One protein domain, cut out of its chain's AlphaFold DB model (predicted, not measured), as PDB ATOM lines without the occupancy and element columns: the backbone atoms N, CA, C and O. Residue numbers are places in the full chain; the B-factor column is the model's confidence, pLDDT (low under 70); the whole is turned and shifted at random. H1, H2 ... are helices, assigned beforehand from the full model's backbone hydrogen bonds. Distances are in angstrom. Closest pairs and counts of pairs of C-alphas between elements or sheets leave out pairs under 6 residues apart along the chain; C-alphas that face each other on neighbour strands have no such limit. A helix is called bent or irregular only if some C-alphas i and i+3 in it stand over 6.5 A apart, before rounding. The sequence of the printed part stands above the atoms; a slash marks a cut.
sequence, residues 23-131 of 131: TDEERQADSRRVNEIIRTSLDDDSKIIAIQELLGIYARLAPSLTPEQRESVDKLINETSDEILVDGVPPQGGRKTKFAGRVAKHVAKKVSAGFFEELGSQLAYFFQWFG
ATOM      1  N   THR A  23     -41.178 -29.202  52.508       83.44
ATOM      2  CA  THR A  23     -41.467 -30.147  53.596       83.44
ATOM      3  C   THR A  23     -40.239 -30.976  53.972       83.44
ATOM      4  O   THR A  23     -39.298 -31.119  53.188       83.44
ATOM      5  N   ASP A  24     -40.229 -31.547  55.177       84.00
ATOM      6  CA  ASP A  24     -39.110 -32.382  55.620       84.00
ATOM      7  C   ASP A  24     -38.997 -33.667  54.778       84.00
ATOM      8  O   ASP A  24     -37.886 -34.123  54.493       84.00
ATOM      9  N   GLU A  25     -40.117 -34.224  54.300       86.12
ATOM     10  CA  GLU A  25     -40.125 -35.354  53.370       86.12
ATOM     11  C   GLU A  25     -39.522 -34.989  52.006       86.12
ATOM     12  O   GLU A  25     -38.677 -35.734  51.495       86.12
ATOM     13  N   GLU A  26     -39.914 -33.849  51.427       88.31
ATOM     14  CA  GLU A  26     -39.343 -33.338  50.170       88.31
ATOM     15  C   GLU A  26     -37.849 -33.056  50.324       88.31
ATOM     16  O   GLU A  26     -37.052 -33.444  49.472       88.31
ATOM     17  N   ARG A  27     -37.450 -32.469  51.455       87.38
ATOM     18  CA  ARG A  27     -36.051 -32.185  51.779       87.38
ATOM     19  C   ARG A  27     -35.215 -33.454  51.888       87.38
ATOM     20  O   ARG A  27     -34.119 -33.513  51.339       87.38
ATOM     21  N   GLN A  28     -35.709 -34.488  52.570       90.69
ATOM     22  CA  GLN A  28     -35.007 -35.771  52.649       90.69
ATOM     23  C   GLN A  28     -34.933 -36.471  51.289       90.69
ATOM     24  O   GLN A  28     -33.920 -37.102  50.973       90.69
ATOM     25  N   ALA A  29     -35.996 -36.388  50.484       92.62
ATOM     26  CA  ALA A  29     -36.009 -36.941  49.135       92.62
ATOM     27  C   ALA A  29     -34.969 -36.252  48.243       92.62
ATOM     28  O   ALA A  29     -34.146 -36.935  47.632       92.62
ATOM     29  N   ASP A  30     -34.942 -34.922  48.246       93.94
ATOM     30  CA  ASP A  30     -33.986 -34.129  47.479       93.94
ATOM     31  C   ASP A  30     -32.548 -34.284  48.001       93.94
ATOM     32  O   ASP A  30     -31.629 -34.402  47.197       93.94
ATOM     33  N   SER A  31     -32.330 -34.408  49.314       93.12
ATOM     34  CA  SER A  31     -31.012 -34.727  49.893       93.12
ATOM     35  C   SER A  31     -30.465 -36.061  49.374       93.12
ATOM     36  O   SER A  31     -29.322 -36.152  48.910       93.12
ATOM     37  N   ARG A  32     -31.290 -37.118  49.384       95.19
ATOM     38  CA  ARG A  32     -30.914 -38.407  48.780       95.19
ATOM     39  C   ARG A  32     -30.644 -38.254  47.288       95.19
ATOM     40  O   ARG A  32     -29.699 -38.859  46.785       95.19
ATOM     41  N   ARG A  33     -31.444 -37.437  46.603       95.69
ATOM     42  CA  ARG A  33     -31.324 -37.229  45.165       95.69
ATOM     43  C   ARG A  33     -30.043 -36.495  44.782       95.69
ATOM     44  O   ARG A  33     -29.365 -36.947  43.869       95.69
ATOM     45  N   VAL A  34     -29.655 -35.443  45.503       95.25
ATOM     46  CA  VAL A  34     -28.368 -34.752  45.299       95.25
ATOM     47  C   VAL A  34     -27.204 -35.721  45.483       95.25
ATOM     48  O   VAL A  34     -26.330 -35.803  44.622       95.25
ATOM     49  N   ASN A  35     -27.218 -36.515  46.556       95.06
ATOM     50  CA  ASN A  35     -26.177 -37.516  46.796       95.06
ATOM     51  C   ASN A  35     -26.114 -38.571  45.681       95.06
ATOM     52  O   ASN A  35     -25.028 -38.987  45.276       95.06
ATOM     53  N   GLU A  36     -27.267 -39.005  45.172       95.94
ATOM     54  CA  GLU A  36     -27.329 -39.921  44.037       95.94
ATOM     55  C   GLU A  36     -26.743 -39.285  42.772       95.94
ATOM     56  O   GLU A  36     -25.854 -39.884  42.175       95.94
ATOM     57  N   ILE A  37     -27.169 -38.067  42.422       94.19
ATOM     58  CA  ILE A  37     -26.694 -37.310  41.257       94.19
ATOM     59  C   ILE A  37     -25.169 -37.171  41.272       94.19
ATOM     60  O   ILE A  37     -24.523 -37.468  40.265       94.19
ATOM     61  N   ILE A  38     -24.591 -36.764  42.408       93.44
ATOM     62  CA  ILE A  38     -23.137 -36.618  42.573       93.44
ATOM     63  C   ILE A  38     -22.443 -37.971  42.381       93.44
ATOM     64  O   ILE A  38     -21.437 -38.069  41.684       93.44
ATOM     65  N   ARG A  39     -22.997 -39.043  42.958       94.56
ATOM     66  CA  ARG A  39     -22.406 -40.384  42.882       94.56
ATOM     67  C   ARG A  39     -22.478 -40.995  41.481       94.56
ATOM     68  O   ARG A  39     -21.592 -41.766  41.118       94.56
ATOM     69  N   THR A  40     -23.538 -40.726  40.721       94.69
ATOM     70  CA  THR A  40     -23.765 -41.355  39.409       94.69
ATOM     71  C   THR A  40     -23.193 -40.559  38.239       94.69
ATOM     72  O   THR A  40     -22.963 -41.144  37.183       94.69
ATOM     73  N   SER A  41     -22.947 -39.257  38.406       92.44
ATOM     74  CA  SER A  41     -22.463 -38.384  37.329       92.44
ATOM     75  C   SER A  41     -20.932 -38.377  37.259       92.44
ATOM     76  O   SER A  41     -20.270 -37.441  37.705       92.44
ATOM     77  N   LEU A  42     -20.354 -39.467  36.748       90.81
ATOM     78  CA  LEU A  42     -18.902 -39.692  36.758       90.81
ATOM     79  C   LEU A  42     -18.161 -38.944  35.643       90.81
ATOM     80  O   LEU A  42     -17.045 -38.470  35.857       90.81
ATOM     81  N   ASP A  43     -18.759 -38.841  34.457       90.19
ATOM     82  CA  ASP A  43     -18.168 -38.163  33.303       90.19
ATOM     83  C   ASP A  43     -18.759 -36.764  33.092       90.19
ATOM     84  O   ASP A  43     -19.893 -36.479  33.473       90.19
ATOM     85  N   ASP A  44     -18.000 -35.889  32.442       86.88
ATOM     86  CA  ASP A  44     -18.397 -34.501  32.196       86.88
ATOM     87  C   ASP A  44     -19.745 -34.354  31.460       86.88
ATOM     88  O   ASP A  44     -20.463 -33.395  31.723       86.88
ATOM     89  N   ASP A  45     -20.121 -35.267  30.550       84.25
ATOM     90  CA  ASP A  45     -21.415 -35.155  29.856       84.25
ATOM     91  C   ASP A  45     -22.571 -35.476  30.815       84.25
ATOM     92  O   ASP A  45     -23.572 -34.757  30.836       84.25
ATOM     93  N   SER A  46     -22.414 -36.502  31.659       88.00
ATOM     94  CA  SER A  46     -23.389 -36.830  32.707       88.00
ATOM     95  C   SER A  46     -23.565 -35.691  33.721       88.00
ATOM     96  O   SER A  46     -24.699 -35.345  34.059       88.00
ATOM     97  N   LYS A  47     -22.468 -35.032  34.120       87.94
ATOM     98  CA  LYS A  47     -22.484 -33.859  35.011       87.94
ATOM     99  C   LYS A  47     -23.259 -32.702  34.397       87.94
ATOM    100  O   LYS A  47     -24.129 -32.134  35.046       87.94
ATOM    101  N   ILE A  48     -23.001 -32.400  33.122       83.06
ATOM    102  CA  ILE A  48     -23.687 -31.320  32.399       83.06
ATOM    103  C   ILE A  48     -25.195 -31.551  32.339       83.06
ATOM    104  O   ILE A  48     -25.973 -30.626  32.566       83.06
ATOM    105  N   ILE A  49     -25.612 -32.782  32.046       84.06
ATOM    106  CA  ILE A  49     -27.033 -33.144  31.984       84.06
ATOM    107  C   ILE A  49     -27.686 -32.982  33.364       84.06
ATOM    108  O   ILE A  49     -28.806 -32.481  33.463       84.06
ATOM    109  N   ALA A  50     -26.977 -33.351  34.430       88.75
ATOM    110  CA  ALA A  50     -27.490 -33.316  35.792       88.75
ATOM    111  C   ALA A  50     -27.593 -31.904  36.409       88.75
ATOM    112  O   ALA A  50     -28.333 -31.720  37.376       88.75
ATOM    113  N   ILE A  51     -26.928 -30.889  35.840       87.81
ATOM    114  CA  ILE A  51     -27.011 -29.489  36.308       87.81
ATOM    115  C   ILE A  51     -28.461 -29.001  36.389       87.81
ATOM    116  O   ILE A  51     -28.840 -28.360  37.366       87.81
ATOM    117  N   GLN A  52     -29.287 -29.306  35.382       84.19
ATOM    118  CA  GLN A  52     -30.686 -28.860  35.365       84.19
ATOM    119  C   GLN A  52     -31.471 -29.410  36.556       84.19
ATOM    120  O   GLN A  52     -32.326 -28.724  37.118       84.19
ATOM    121  N   GLU A  53     -31.160 -30.638  36.960       89.94
ATOM    122  CA  GLU A  53     -31.799 -31.267  38.103       89.94
ATOM    123  C   GLU A  53     -31.339 -30.635  39.422       89.94
ATOM    124  O   GLU A  53     -32.179 -30.321  40.266       89.94
ATOM    125  N   LEU A  54     -30.039 -30.347  39.566       91.25
ATOM    126  CA  LEU A  54     -29.505 -29.621  40.725       91.25
ATOM    127  C   LEU A  54     -30.106 -28.214  40.857       91.25
ATOM    128  O   LEU A  54     -30.501 -27.820  41.951       91.25
ATOM    129  N   LEU A  55     -30.255 -27.477  39.752       90.25
ATOM    130  CA  LEU A  55     -30.924 -26.170  39.741       90.25
ATOM    131  C   LEU A  55     -32.403 -26.275  40.135       90.25
ATOM    132  O   LEU A  55     -32.921 -25.421  40.854       90.25
ATOM    133  N   GLY A  56     -33.084 -27.338  39.703       89.00
ATOM    134  CA  GLY A  56     -34.460 -27.616  40.107       89.00
ATOM    135  C   GLY A  56     -34.591 -27.896  41.607       89.00
ATOM    136  O   GLY A  56     -35.539 -27.424  42.234       89.00
ATOM    137  N   ILE A  57     -33.640 -28.637  42.184       91.88
ATOM    138  CA  ILE A  57     -33.560 -28.879  43.633       91.88
ATOM    139  C   ILE A  57     -33.276 -27.566  44.370       91.88
ATOM    140  O   ILE A  57     -33.986 -27.235  45.321       91.88
ATOM    141  N   TYR A  58     -32.313 -26.771  43.895       91.50
ATOM    142  CA  TYR A  58     -32.017 -25.456  44.460       91.50
ATOM    143  C   TYR A  58     -33.251 -24.547  44.480       91.50
ATOM    144  O   TYR A  58     -33.554 -23.962  45.512       91.50
ATOM    145  N   ALA A  59     -34.018 -24.472  43.389       88.69
ATOM    146  CA  ALA A  59     -35.214 -23.632  43.322       88.69
ATOM    147  C   ALA A  59     -36.274 -23.997  44.379       88.69
ATOM    148  O   ALA A  59     -36.984 -23.114  44.863       88.69
ATOM    149  N   ARG A  60     -36.375 -25.281  44.752       89.75
ATOM    150  CA  ARG A  60     -37.259 -25.744  45.833       89.75
ATOM    151  C   ARG A  60     -36.684 -25.472  47.223       89.75
ATOM    152  O   ARG A  60     -37.448 -25.138  48.121       89.75
ATOM    153  N   LEU A  61     -35.364 -25.585  47.380       89.44
ATOM    154  CA  LEU A  61     -34.647 -25.349  48.635       89.44
ATOM    155  C   LEU A  61     -34.516 -23.853  48.976       89.44
ATOM    156  O   LEU A  61     -34.568 -23.481  50.146       89.44
ATOM    157  N   ALA A  62     -34.359 -22.985  47.974       88.00
ATOM    158  CA  ALA A  62     -34.029 -21.568  48.133       88.00
ATOM    159  C   ALA A  62     -34.967 -20.768  49.061       88.00
ATOM    160  O   ALA A  62     -34.460 -19.923  49.801       88.00
ATOM    161  N   PRO A  63     -36.297 -20.996  49.095       87.19
ATOM    162  CA  PRO A  63     -37.188 -20.336  50.054       87.19
ATOM    163  C   PRO A  63     -36.890 -20.667  51.525       87.19
ATOM    164  O   PRO A  63     -37.332 -19.936  52.408       87.19
ATOM    165  N   SER A  64     -36.175 -21.762  51.787       85.56
ATOM    166  CA  SER A  64     -35.804 -22.230  53.126       85.56
ATOM    167  C   SER A  64     -34.389 -21.821  53.547       85.56
ATOM    168  O   SER A  64     -34.001 -22.092  54.683       85.56
ATOM    169  N   LEU A  65     -33.614 -21.197  52.655       86.44
ATOM    170  CA  LEU A  65     -32.255 -20.728  52.929       86.44
ATOM    171  C   LEU A  65     -32.256 -19.304  53.493       86.44
ATOM    172  O   LEU A  65     -33.161 -18.510  53.218       86.44
ATOM    173  N   THR A  66     -31.216 -18.956  54.255       88.56
ATOM    174  CA  THR A  66     -30.993 -17.552  54.631       88.56
ATOM    175  C   THR A  66     -30.604 -16.724  53.399       88.56
ATOM    176  O   THR A  66     -30.109 -17.284  52.415       88.56
ATOM    177  N   PRO A  67     -30.794 -15.392  53.418       88.81
ATOM    178  CA  PRO A  67     -30.384 -14.530  52.312       88.81
ATOM    179  C   PRO A  67     -28.916 -14.709  51.913       88.81
ATOM    180  O   PRO A  67     -28.619 -14.749  50.727       88.81
ATOM    181  N   GLU A  68     -28.019 -14.899  52.882       87.81
ATOM    182  CA  GLU A  68     -26.580 -15.073  52.650       87.81
ATOM    183  C   GLU A  68     -26.271 -16.415  51.969       87.81
ATOM    184  O   GLU A  68     -25.463 -16.480  51.046       87.81
ATOM    185  N   GLN A  69     -26.939 -17.492  52.399       89.38
ATOM    186  CA  GLN A  69     -26.820 -18.815  51.773       89.38
ATOM    187  C   GLN A  69     -27.378 -18.815  50.350       89.38
ATOM    188  O   GLN A  69     -26.850 -19.475  49.460       89.38
ATOM    189  N   ARG A  70     -28.463 -18.073  50.131       89.38
ATOM    190  CA  ARG A  70     -29.058 -17.916  48.811       89.38
ATOM    191  C   ARG A  70     -28.149 -17.101  47.891       89.38
ATOM    192  O   ARG A  70     -27.905 -17.509  46.762       89.38
ATOM    193  N   GLU A  71     -27.599 -15.998  48.389       91.12
ATOM    194  CA  GLU A  71     -26.676 -15.140  47.646       91.12
ATOM    195  C   GLU A  71     -25.427 -15.903  47.192       91.12
ATOM    196  O   GLU A  71     -24.994 -15.729  46.053       91.12
ATOM    197  N   SER A  72     -24.871 -16.794  48.026       89.75
ATOM    198  CA  SER A  72     -23.698 -17.582  47.627       89.75
ATOM    199  C   SER A  72     -23.978 -18.494  46.430       89.75
ATOM    200  O   SER A  72     -23.126 -18.619  45.550       89.75
ATOM    201  N   VAL A  73     -25.171 -19.096  46.367       88.62
ATOM    202  CA  VAL A  73     -25.570 -19.964  45.248       88.62
ATOM    203  C   VAL A  73     -25.969 -19.136  44.029       88.62
ATOM    204  O   VAL A  73     -25.551 -19.440  42.914       88.62
ATOM    205  N   ASP A  74     -26.733 -18.058  44.221       89.00
ATOM    206  CA  ASP A  74     -27.149 -17.163  43.135       89.00
ATOM    207  C   ASP A  74     -25.929 -16.532  42.446       89.00
ATOM    208  O   ASP A  74     -25.888 -16.433  41.219       89.00
ATOM    209  N   LYS A  75     -24.894 -16.166  43.212       88.56
ATOM    210  CA  LYS A  75     -23.622 -15.679  42.672       88.56
ATOM    211  C   LYS A  75     -22.933 -16.735  41.807       88.56
ATOM    212  O   LYS A  75     -22.578 -16.425  40.675       88.56
ATOM    213  N   LEU A  76     -22.818 -17.971  42.296       87.50
ATOM    214  CA  LEU A  76     -22.230 -19.087  41.547       87.50
ATOM    215  C   LEU A  76     -22.964 -19.338  40.216       87.50
ATOM    216  O   LEU A  76     -22.335 -19.541  39.173       87.50
ATOM    217  N   ILE A  77     -24.302 -19.299  40.239       85.00
ATOM    218  CA  ILE A  77     -25.145 -19.462  39.046       85.00
ATOM    219  C   ILE A  77     -24.899 -18.326  38.049       85.00
ATOM    220  O   ILE A  77     -24.753 -18.586  36.851       85.00
ATOM    221  N   ASN A  78     -24.848 -17.079  38.522       79.81
ATOM    222  CA  ASN A  78     -24.659 -15.909  37.668       79.81
ATOM    223  C   ASN A  78     -23.254 -15.867  37.052       79.81
ATOM    224  O   ASN A  78     -23.138 -15.710  35.841       79.81
ATOM    225  N   GLU A  79     -22.203 -16.091  37.846       80.12
ATOM    226  CA  GLU A  79     -20.810 -16.103  37.370       80.12
ATOM    227  C   GLU A  79     -20.601 -17.156  36.275       80.12
ATOM    228  O   GLU A  79     -20.017 -16.870  35.231       80.12
ATOM    229  N   THR A  80     -21.172 -18.348  36.462       74.88
ATOM    230  CA  THR A  80     -21.101 -19.414  35.457       74.88
ATOM    231  C   THR A  80     -21.937 -19.090  34.217       74.88
ATOM    232  O   THR A  80     -21.530 -19.384  33.093       74.88
ATOM    233  N   SER A  81     -23.122 -18.497  34.392       66.56
ATOM    234  CA  SER A  81     -23.986 -18.114  33.266       66.56
ATOM    235  C   SER A  81     -23.312 -17.065  32.380       66.56
ATOM    236  O   SER A  81     -23.393 -17.159  31.154       66.56
ATOM    237  N   ASP A  82     -22.588 -16.124  32.986       57.41
ATOM    238  CA  ASP A  82     -21.800 -15.118  32.278       57.41
ATOM    239  C   ASP A  82     -20.575 -15.736  31.581       57.41
ATOM    240  O   ASP A  82     -20.313 -15.428  30.416       57.41
ATOM    241  N   GLU A  83     -19.867 -16.668  32.225       57.06
ATOM    242  CA  GLU A  83     -18.726 -17.382  31.626       57.06
ATOM    243  C   GLU A  83     -19.150 -18.221  30.404       57.06
ATOM    244  O   GLU A  83     -18.503 -18.192  29.354       57.06
ATOM    245  N   ILE A  84     -20.307 -18.890  30.476       52.94
ATOM    246  CA  ILE A  84     -20.886 -19.647  29.355       52.94
ATOM    247  C   ILE A  84     -21.308 -18.717  28.198       52.94
ATOM    248  O   ILE A  84     -21.186 -19.096  27.026       52.94
ATOM    249  N   LEU A  85     -21.788 -17.502  28.496       50.94
ATOM    250  CA  LEU A  85     -22.200 -16.510  27.493       50.94
ATOM    251  C   LEU A  85     -21.014 -15.826  26.798       50.94
ATOM    252  O   LEU A  85     -21.104 -15.536  25.603       50.94
ATOM    253  N   VAL A  86     -19.909 -15.592  27.509       47.25
ATOM    254  CA  VAL A  86     -18.712 -14.925  26.968       47.25
ATOM    255  C   VAL A  86     -17.868 -15.866  26.094       47.25
ATOM    256  O   VAL A  86     -17.335 -15.420  25.078       47.25
ATOM    257  N   ASP A  87     -17.822 -17.169  26.397       51.28
ATOM    258  CA  ASP A  87     -16.917 -18.119  25.720       51.28
ATOM    259  C   ASP A  87     -17.590 -19.087  24.720       51.28
ATOM    260  O   ASP A  87     -16.912 -19.871  24.043       51.28
ATOM    261  N   GLY A  88     -18.922 -19.044  24.579       48.66
ATOM    262  CA  GLY A  88     -19.688 -20.076  23.863       48.66
ATOM    263  C   GLY A  88     -20.250 -19.736  22.475       48.66
ATOM    264  O   GLY A  88     -20.567 -20.658  21.717       48.66
ATOM    265  N   VAL A  89     -20.389 -18.460  22.095       49.31
ATOM    266  CA  VAL A  89     -21.110 -18.082  20.859       49.31
ATOM    267  C   VAL A  89     -20.259 -17.170  19.973       49.31
ATOM    268  O   VAL A  89     -20.116 -15.986  20.267       49.31
ATOM    269  N   PRO A  90     -19.715 -17.661  18.840       45.06
ATOM    270  CA  PRO A  90     -19.081 -16.770  17.887       45.06
ATOM    271  C   PRO A  90     -20.158 -15.922  17.183       45.06
ATOM    272  O   PRO A  90     -21.099 -16.492  16.613       45.06
ATOM    273  N   PRO A  91     -20.024 -14.583  17.140       43.94
ATOM    274  CA  PRO A  91     -20.793 -13.772  16.211       43.94
ATOM    275  C   PRO A  91     -20.432 -14.227  14.791       43.94
ATOM    276  O   PRO A  91     -19.267 -14.284  14.410       43.94
ATOM    277  N   GLN A  92     -21.458 -14.665  14.067       51.16
ATOM    278  CA  GLN A  92     -21.465 -15.182  12.698       51.16
ATOM    279  C   GLN A  92     -20.216 -14.895  11.833       51.16
ATOM    280  O   GLN A  92     -19.900 -13.746  11.540       51.16
ATOM    281  N   GLY A  93     -19.634 -15.957  11.258       45.50
ATOM    282  CA  GLY A  93     -19.006 -15.874   9.933       45.50
ATOM    283  C   GLY A  93     -17.618 -16.500   9.777       45.50
ATOM    284  O   GLY A  93     -16.607 -15.921  10.146       45.50
ATOM    285  N   GLY A  94     -17.562 -17.637   9.071       44.25
ATOM    286  CA  GLY A  94     -16.409 -17.983   8.229       44.25
ATOM    287  C   GLY A  94     -15.430 -19.030   8.771       44.25
ATOM    288  O   GLY A  94     -14.570 -18.733   9.585       44.25
ATOM    289  N   ARG A  95     -15.526 -20.251   8.216       48.44
ATOM    290  CA  ARG A  95     -14.501 -21.293   7.924       48.44
ATOM    291  C   ARG A  95     -13.391 -21.681   8.937       48.44
ATOM    292  O   ARG A  95     -12.846 -22.770   8.776       48.44
ATOM    293  N   LYS A  96     -13.083 -20.914   9.990       46.59
ATOM    294  CA  LYS A  96     -12.170 -21.272  11.104       46.59
ATOM    295  C   LYS A  96     -12.879 -21.928  12.305       46.59
ATOM    296  O   LYS A  96     -12.250 -22.272  13.301       46.59
ATOM    297  N   THR A  97     -14.181 -22.176  12.183       50.56
ATOM    298  CA  THR A  97     -15.095 -22.598  13.259       50.56
ATOM    299  C   THR A  97     -14.834 -23.992  13.841       50.56
ATOM    300  O   THR A  97     -15.234 -24.256  14.969       50.56
ATOM    301  N   LYS A  98     -14.147 -24.900  13.131       46.19
ATOM    302  CA  LYS A  98     -13.987 -26.293  13.599       46.19
ATOM    303  C   LYS A  98     -12.998 -26.460  14.757       46.19
ATOM    304  O   LYS A  98     -13.202 -27.340  15.589       46.19
ATOM    305  N   PHE A  99     -11.939 -25.650  14.811       40.72
ATOM    306  CA  PHE A  99     -10.936 -25.741  15.881       40.72
ATOM    307  C   PHE A  99     -11.358 -24.913  17.099       40.72
ATOM    308  O   PHE A  99     -11.370 -25.434  18.209       40.72
ATOM    309  N   ALA A 100     -11.832 -23.682  16.863       47.44
ATOM    310  CA  ALA A 100     -12.421 -22.832  17.897       47.44
ATOM    311  C   ALA A 100     -13.640 -23.497  18.548       47.44
ATOM    312  O   ALA A 100     -13.701 -23.563  19.762       47.44
ATOM    313  N   GLY A 101     -14.545 -24.104  17.773       50.94
ATOM    314  CA  GLY A 101     -15.707 -24.804  18.325       50.94
ATOM    315  C   GLY A 101     -15.353 -26.058  19.128       50.94
ATOM    316  O   GLY A 101     -16.059 -26.385  20.071       50.94
ATOM    317  N   ARG A 102     -14.256 -26.763  18.806       49.00
ATOM    318  CA  ARG A 102     -13.811 -27.916  19.607       49.00
ATOM    319  C   ARG A 102     -13.192 -27.460  20.921       49.00
ATOM    320  O   ARG A 102     -13.539 -28.027  21.947       49.00
ATOM    321  N   VAL A 103     -12.312 -26.460  20.886       50.47
ATOM    322  CA  VAL A 103     -11.691 -25.901  22.096       50.47
ATOM    323  C   VAL A 103     -12.749 -25.220  22.962       50.47
ATOM    324  O   VAL A 103     -12.865 -25.590  24.119       50.47
ATOM    325  N   ALA A 104     -13.605 -24.367  22.397       55.69
ATOM    326  CA  ALA A 104     -14.727 -23.741  23.100       55.69
ATOM    327  C   ALA A 104     -15.699 -24.779  23.672       55.69
ATOM    328  O   ALA A 104     -16.077 -24.675  24.826       55.69
ATOM    329  N   LYS A 105     -16.033 -25.851  22.935       63.09
ATOM    330  CA  LYS A 105     -16.867 -26.938  23.475       63.09
ATOM    331  C   LYS A 105     -16.188 -27.681  24.626       63.09
ATOM    332  O   LYS A 105     -16.878 -28.062  25.558       63.09
ATOM    333  N   HIS A 106     -14.874 -27.913  24.577       60.03
ATOM    334  CA  HIS A 106     -14.149 -28.561  25.680       60.03
ATOM    335  C   HIS A 106     -13.991 -27.631  26.887       60.03
ATOM    336  O   HIS A 106     -14.104 -28.095  28.016       60.03
ATOM    337  N   VAL A 107     -13.761 -26.337  26.656       62.12
ATOM    338  CA  VAL A 107     -13.688 -25.311  27.703       62.12
ATOM    339  C   VAL A 107     -15.055 -25.155  28.359       62.12
ATOM    340  O   VAL A 107     -15.154 -25.388  29.553       62.12
ATOM    341  N   ALA A 108     -16.120 -24.932  27.586       71.56
ATOM    342  CA  ALA A 108     -17.491 -24.887  28.089       71.56
ATOM    343  C   ALA A 108     -17.872 -26.178  28.828       71.56
ATOM    344  O   ALA A 108     -18.456 -26.122  29.901       71.56
ATOM    345  N   LYS A 109     -17.474 -27.348  28.310       77.00
ATOM    346  CA  LYS A 109     -17.704 -28.639  28.974       77.00
ATOM    347  C   LYS A 109     -17.000 -28.725  30.330       77.00
ATOM    348  O   LYS A 109     -17.605 -29.176  31.295       77.00
ATOM    349  N   LYS A 110     -15.757 -28.250  30.422       77.44
ATOM    350  CA  LYS A 110     -14.998 -28.219  31.677       77.44
ATOM    351  C   LYS A 110     -15.558 -27.195  32.668       77.44
ATOM    352  O   LYS A 110     -15.640 -27.511  33.849       77.44
ATOM    353  N   VAL A 111     -15.964 -26.018  32.194       81.88
ATOM    354  CA  VAL A 111     -16.632 -24.979  33.000       81.88
ATOM    355  C   VAL A 111     -17.933 -25.530  33.576       81.88
ATOM    356  O   VAL A 111     -18.131 -25.507  34.785       81.88
ATOM    357  N   SER A 112     -18.782 -26.141  32.748       80.81
ATOM    358  CA  SER A 112     -20.031 -26.746  33.212       80.81
ATOM    359  C   SER A 112     -19.808 -27.934  34.156       80.81
ATOM    360  O   SER A 112     -20.540 -28.080  35.129       80.81
ATOM    361  N   ALA A 113     -18.789 -28.768  33.921       86.56
ATOM    362  CA  ALA A 113     -18.432 -29.837  34.855       86.56
ATOM    363  C   ALA A 113     -17.942 -29.282  36.204       86.56
ATOM    364  O   ALA A 113     -18.308 -29.820  37.242       86.56
ATOM    365  N   GLY A 114     -17.160 -28.197  36.204       87.25
ATOM    366  CA  GLY A 114     -16.749 -27.499  37.427       87.25
ATOM    367  C   GLY A 114     -17.934 -26.900  38.182       87.25
ATOM    368  O   GLY A 114     -18.073 -27.121  39.381       87.25
ATOM    369  N   PHE A 115     -18.845 -26.243  37.463       89.31
ATOM    370  CA  PHE A 115     -20.083 -25.715  38.031       89.31
ATOM    371  C   PHE A 115     -20.950 -26.807  38.664       89.31
ATOM    372  O   PHE A 115     -21.495 -26.602  39.744       89.31
ATOM    373  N   PHE A 116     -21.048 -27.983  38.036       92.31
ATOM    374  CA  PHE A 116     -21.742 -29.129  38.625       92.31
ATOM    375  C   PHE A 116     -21.150 -29.528  39.986       92.31
ATOM    376  O   PHE A 116     -21.906 -29.744  40.930       92.31
ATOM    377  N   GLU A 117     -19.821 -29.618  40.099       93.44
ATOM    378  CA  GLU A 117     -19.153 -29.990  41.355       93.44
ATOM    379  C   GLU A 117     -19.404 -28.947  42.449       93.44
ATOM    380  O   GLU A 117     -19.715 -29.282  43.595       93.44
ATOM    381  N   GLU A 118     -19.308 -27.667  42.097       93.44
ATOM    382  CA  GLU A 118     -19.472 -26.581  43.057       93.44
ATOM    383  C   GLU A 118     -20.932 -26.447  43.510       93.44
ATOM    384  O   GLU A 118     -21.206 -26.429  44.710       93.44
ATOM    385  N   LEU A 119     -21.889 -26.490  42.577       92.19
ATOM    386  CA  LEU A 119     -23.316 -26.470  42.895       92.19
ATOM    387  C   LEU A 119     -23.729 -27.715  43.692       92.19
ATOM    388  O   LEU A 119     -24.423 -27.608  44.702       92.19
ATOM    389  N   GLY A 120     -23.290 -28.900  43.264       92.50
ATOM    390  CA  GLY A 120     -23.587 -30.160  43.943       92.50
ATOM    391  C   GLY A 120     -23.050 -30.187  45.374       92.50
ATOM    392  O   GLY A 120     -23.776 -30.568  46.293       92.50
ATOM    393  N   SER A 121     -21.814 -29.730  45.587       93.56
ATOM    394  CA  SER A 121     -21.201 -29.683  46.920       93.56
ATOM    395  C   SER A 121     -21.873 -28.669  47.848       93.56
ATOM    396  O   SER A 121     -22.131 -29.001  49.006       93.56
ATOM    397  N   GLN A 122     -22.234 -27.478  47.353       93.25
ATOM    398  CA  GLN A 122     -22.983 -26.494  48.140       93.25
ATOM    399  C   GLN A 122     -24.359 -27.032  48.549       93.25
ATOM    400  O   GLN A 122     -24.730 -26.950  49.720       93.25
ATOM    401  N   LEU A 123     -25.098 -27.654  47.623       92.25
ATOM    402  CA  LEU A 123     -26.391 -28.263  47.943       92.25
ATOM    403  C   LEU A 123     -26.250 -29.404  48.956       92.25
ATOM    404  O   LEU A 123     -27.007 -29.456  49.925       92.25
ATOM    405  N   ALA A 124     -25.262 -30.286  48.782       92.88
ATOM    406  CA  ALA A 124     -24.987 -31.359  49.735       92.88
ATOM    407  C   ALA A 124     -24.655 -30.813  51.137       92.88
ATOM    408  O   ALA A 124     -25.149 -31.347  52.130       92.88
ATOM    409  N   TYR A 125     -23.881 -29.726  51.219       92.19
ATOM    410  CA  TYR A 125     -23.572 -29.046  52.477       92.19
ATOM    411  C   TYR A 125     -24.833 -28.501  53.158       92.19
ATOM    412  O   TYR A 125     -25.034 -28.735  54.351       92.19
ATOM    413  N   PHE A 126     -25.725 -27.838  52.414       89.44
ATOM    414  CA  PHE A 126     -26.981 -27.353  52.990       89.44
ATOM    415  C   PHE A 126     -27.827 -28.498  53.541       89.44
ATOM    416  O   PHE A 126     -28.324 -28.401  54.658       89.44
ATOM    417  N   PHE A 127     -27.931 -29.620  52.824       88.38
ATOM    418  CA  PHE A 127     -28.673 -30.780  53.319       88.38
ATOM    419  C   PHE A 127     -28.032 -31.460  54.536       88.38
ATOM    420  O   PHE A 127     -28.766 -32.029  55.340       88.38
ATOM    421  N   GLN A 128     -26.708 -31.391  54.705       83.69
ATOM    422  CA  GLN A 128     -26.037 -31.865  55.923       83.69
ATOM    423  C   GLN A 128     -26.324 -30.975  57.136       83.69
ATOM    424  O   GLN A 128     -26.399 -31.483  58.246       83.69
ATOM    425  N   TRP A 129     -26.508 -29.668  56.938       65.75
ATOM    426  CA  TRP A 129     -26.810 -28.724  58.019       65.75
ATOM    427  C   TRP A 129     -28.226 -28.891  58.599       65.75
ATOM    428  O   TRP A 129     -28.486 -28.503  59.736       65.75
ATOM    429  N   PHE A 130     -29.159 -29.450  57.821       58.19
ATOM    430  CA  PHE A 130     -30.549 -29.663  58.241       58.19
ATOM    431  C   PHE A 130     -30.815 -31.024  58.916       58.19
ATOM    432  O   PHE A 130     -31.951 -31.246  59.336       58.19
ATOM    433  N   GLY A 131     -29.826 -31.926  58.978       49.66
ATOM    434  CA  GLY A 131     -29.930 -33.261  59.595       49.66
ATOM    435  C   GLY A 131     -29.250 -33.341  60.953       49.66
ATOM    436  O   GLY A 131     -29.733 -34.145  61.781       49.66
TER     437      GLY A 131
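Overview. This is residues 23 to 131 of the 131 residues of the protein "protein Turandot B2-like" of Drosophila rhopaloa (UniProt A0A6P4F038). Picture a flat, loose bundle built on the long helix H4, with H3 folded side by side against it as a long helical hairpin and the hairpin of H1 and H2 packed slantwise on H4. Residues 91 to 99 stick out beyond the body at one end. The printed part has 109 residues with four named helices, H1 to H4 in that order, and no named strand; the class is all helix. The radius of gyration of the C-alphas is 16.2 A, and the spans are 55 by 29 by 16 A.

Along the chain. Find C-alpha 97 at (-15.095, -22.598, 13.259); from there H4, residues 97 to 129, runs 46.7 A to C-alpha 129 at (-26.810, -28.724, 58.019). H3, residues 67 to 87, measures 30.0 A. H2, residues 44 to 64, measures 29.9 A, has a kink of 37 degrees near residue 54 and is only just irregular, with C-alphas 60 and 63 6.9 A apart. H1, residues 24 to 40, begins at (-39.110, -32.382, 55.620) and measures 24.1 A.

Arrangement. Start at the hub, H4, which touches the other three helices; the four form an up and down bundle, each running against the one before it. H3 and H4 are a hairpin at a shallow tilt of 8 degrees; their closest C-alphas, Ile 84 and Ala 108, are 6.4 A apart. H2 touches H4 at residues 109 to 123 alone, the same way at a steep tilt of 39 degrees, closest at the C-alphas of Asp 44 and Ala 113, 5.4 A. H1 touches H4 at residues 117 to 127 alone, closest at the C-alphas of Ser 31 and Phe 127, 5.7 A. H1 and H2 form a hairpin, closest at the C-alphas of Asp 30 and Ile 57, 6.5 A. H1 and H3 are apart. Every O i to N i+4 pair is within hydrogen-bond range in H1 and H4, against 13 of 17 in H2 and 16 of 17 in H3.

Size, cuts and confidence. Look to the C-alphas of Gly 94 and Gly 131 for the farthest pair, 55.3 A. The printed part has no cut and no long link. Confidence is under 70 at residues 81 to 107 and 129 to 131.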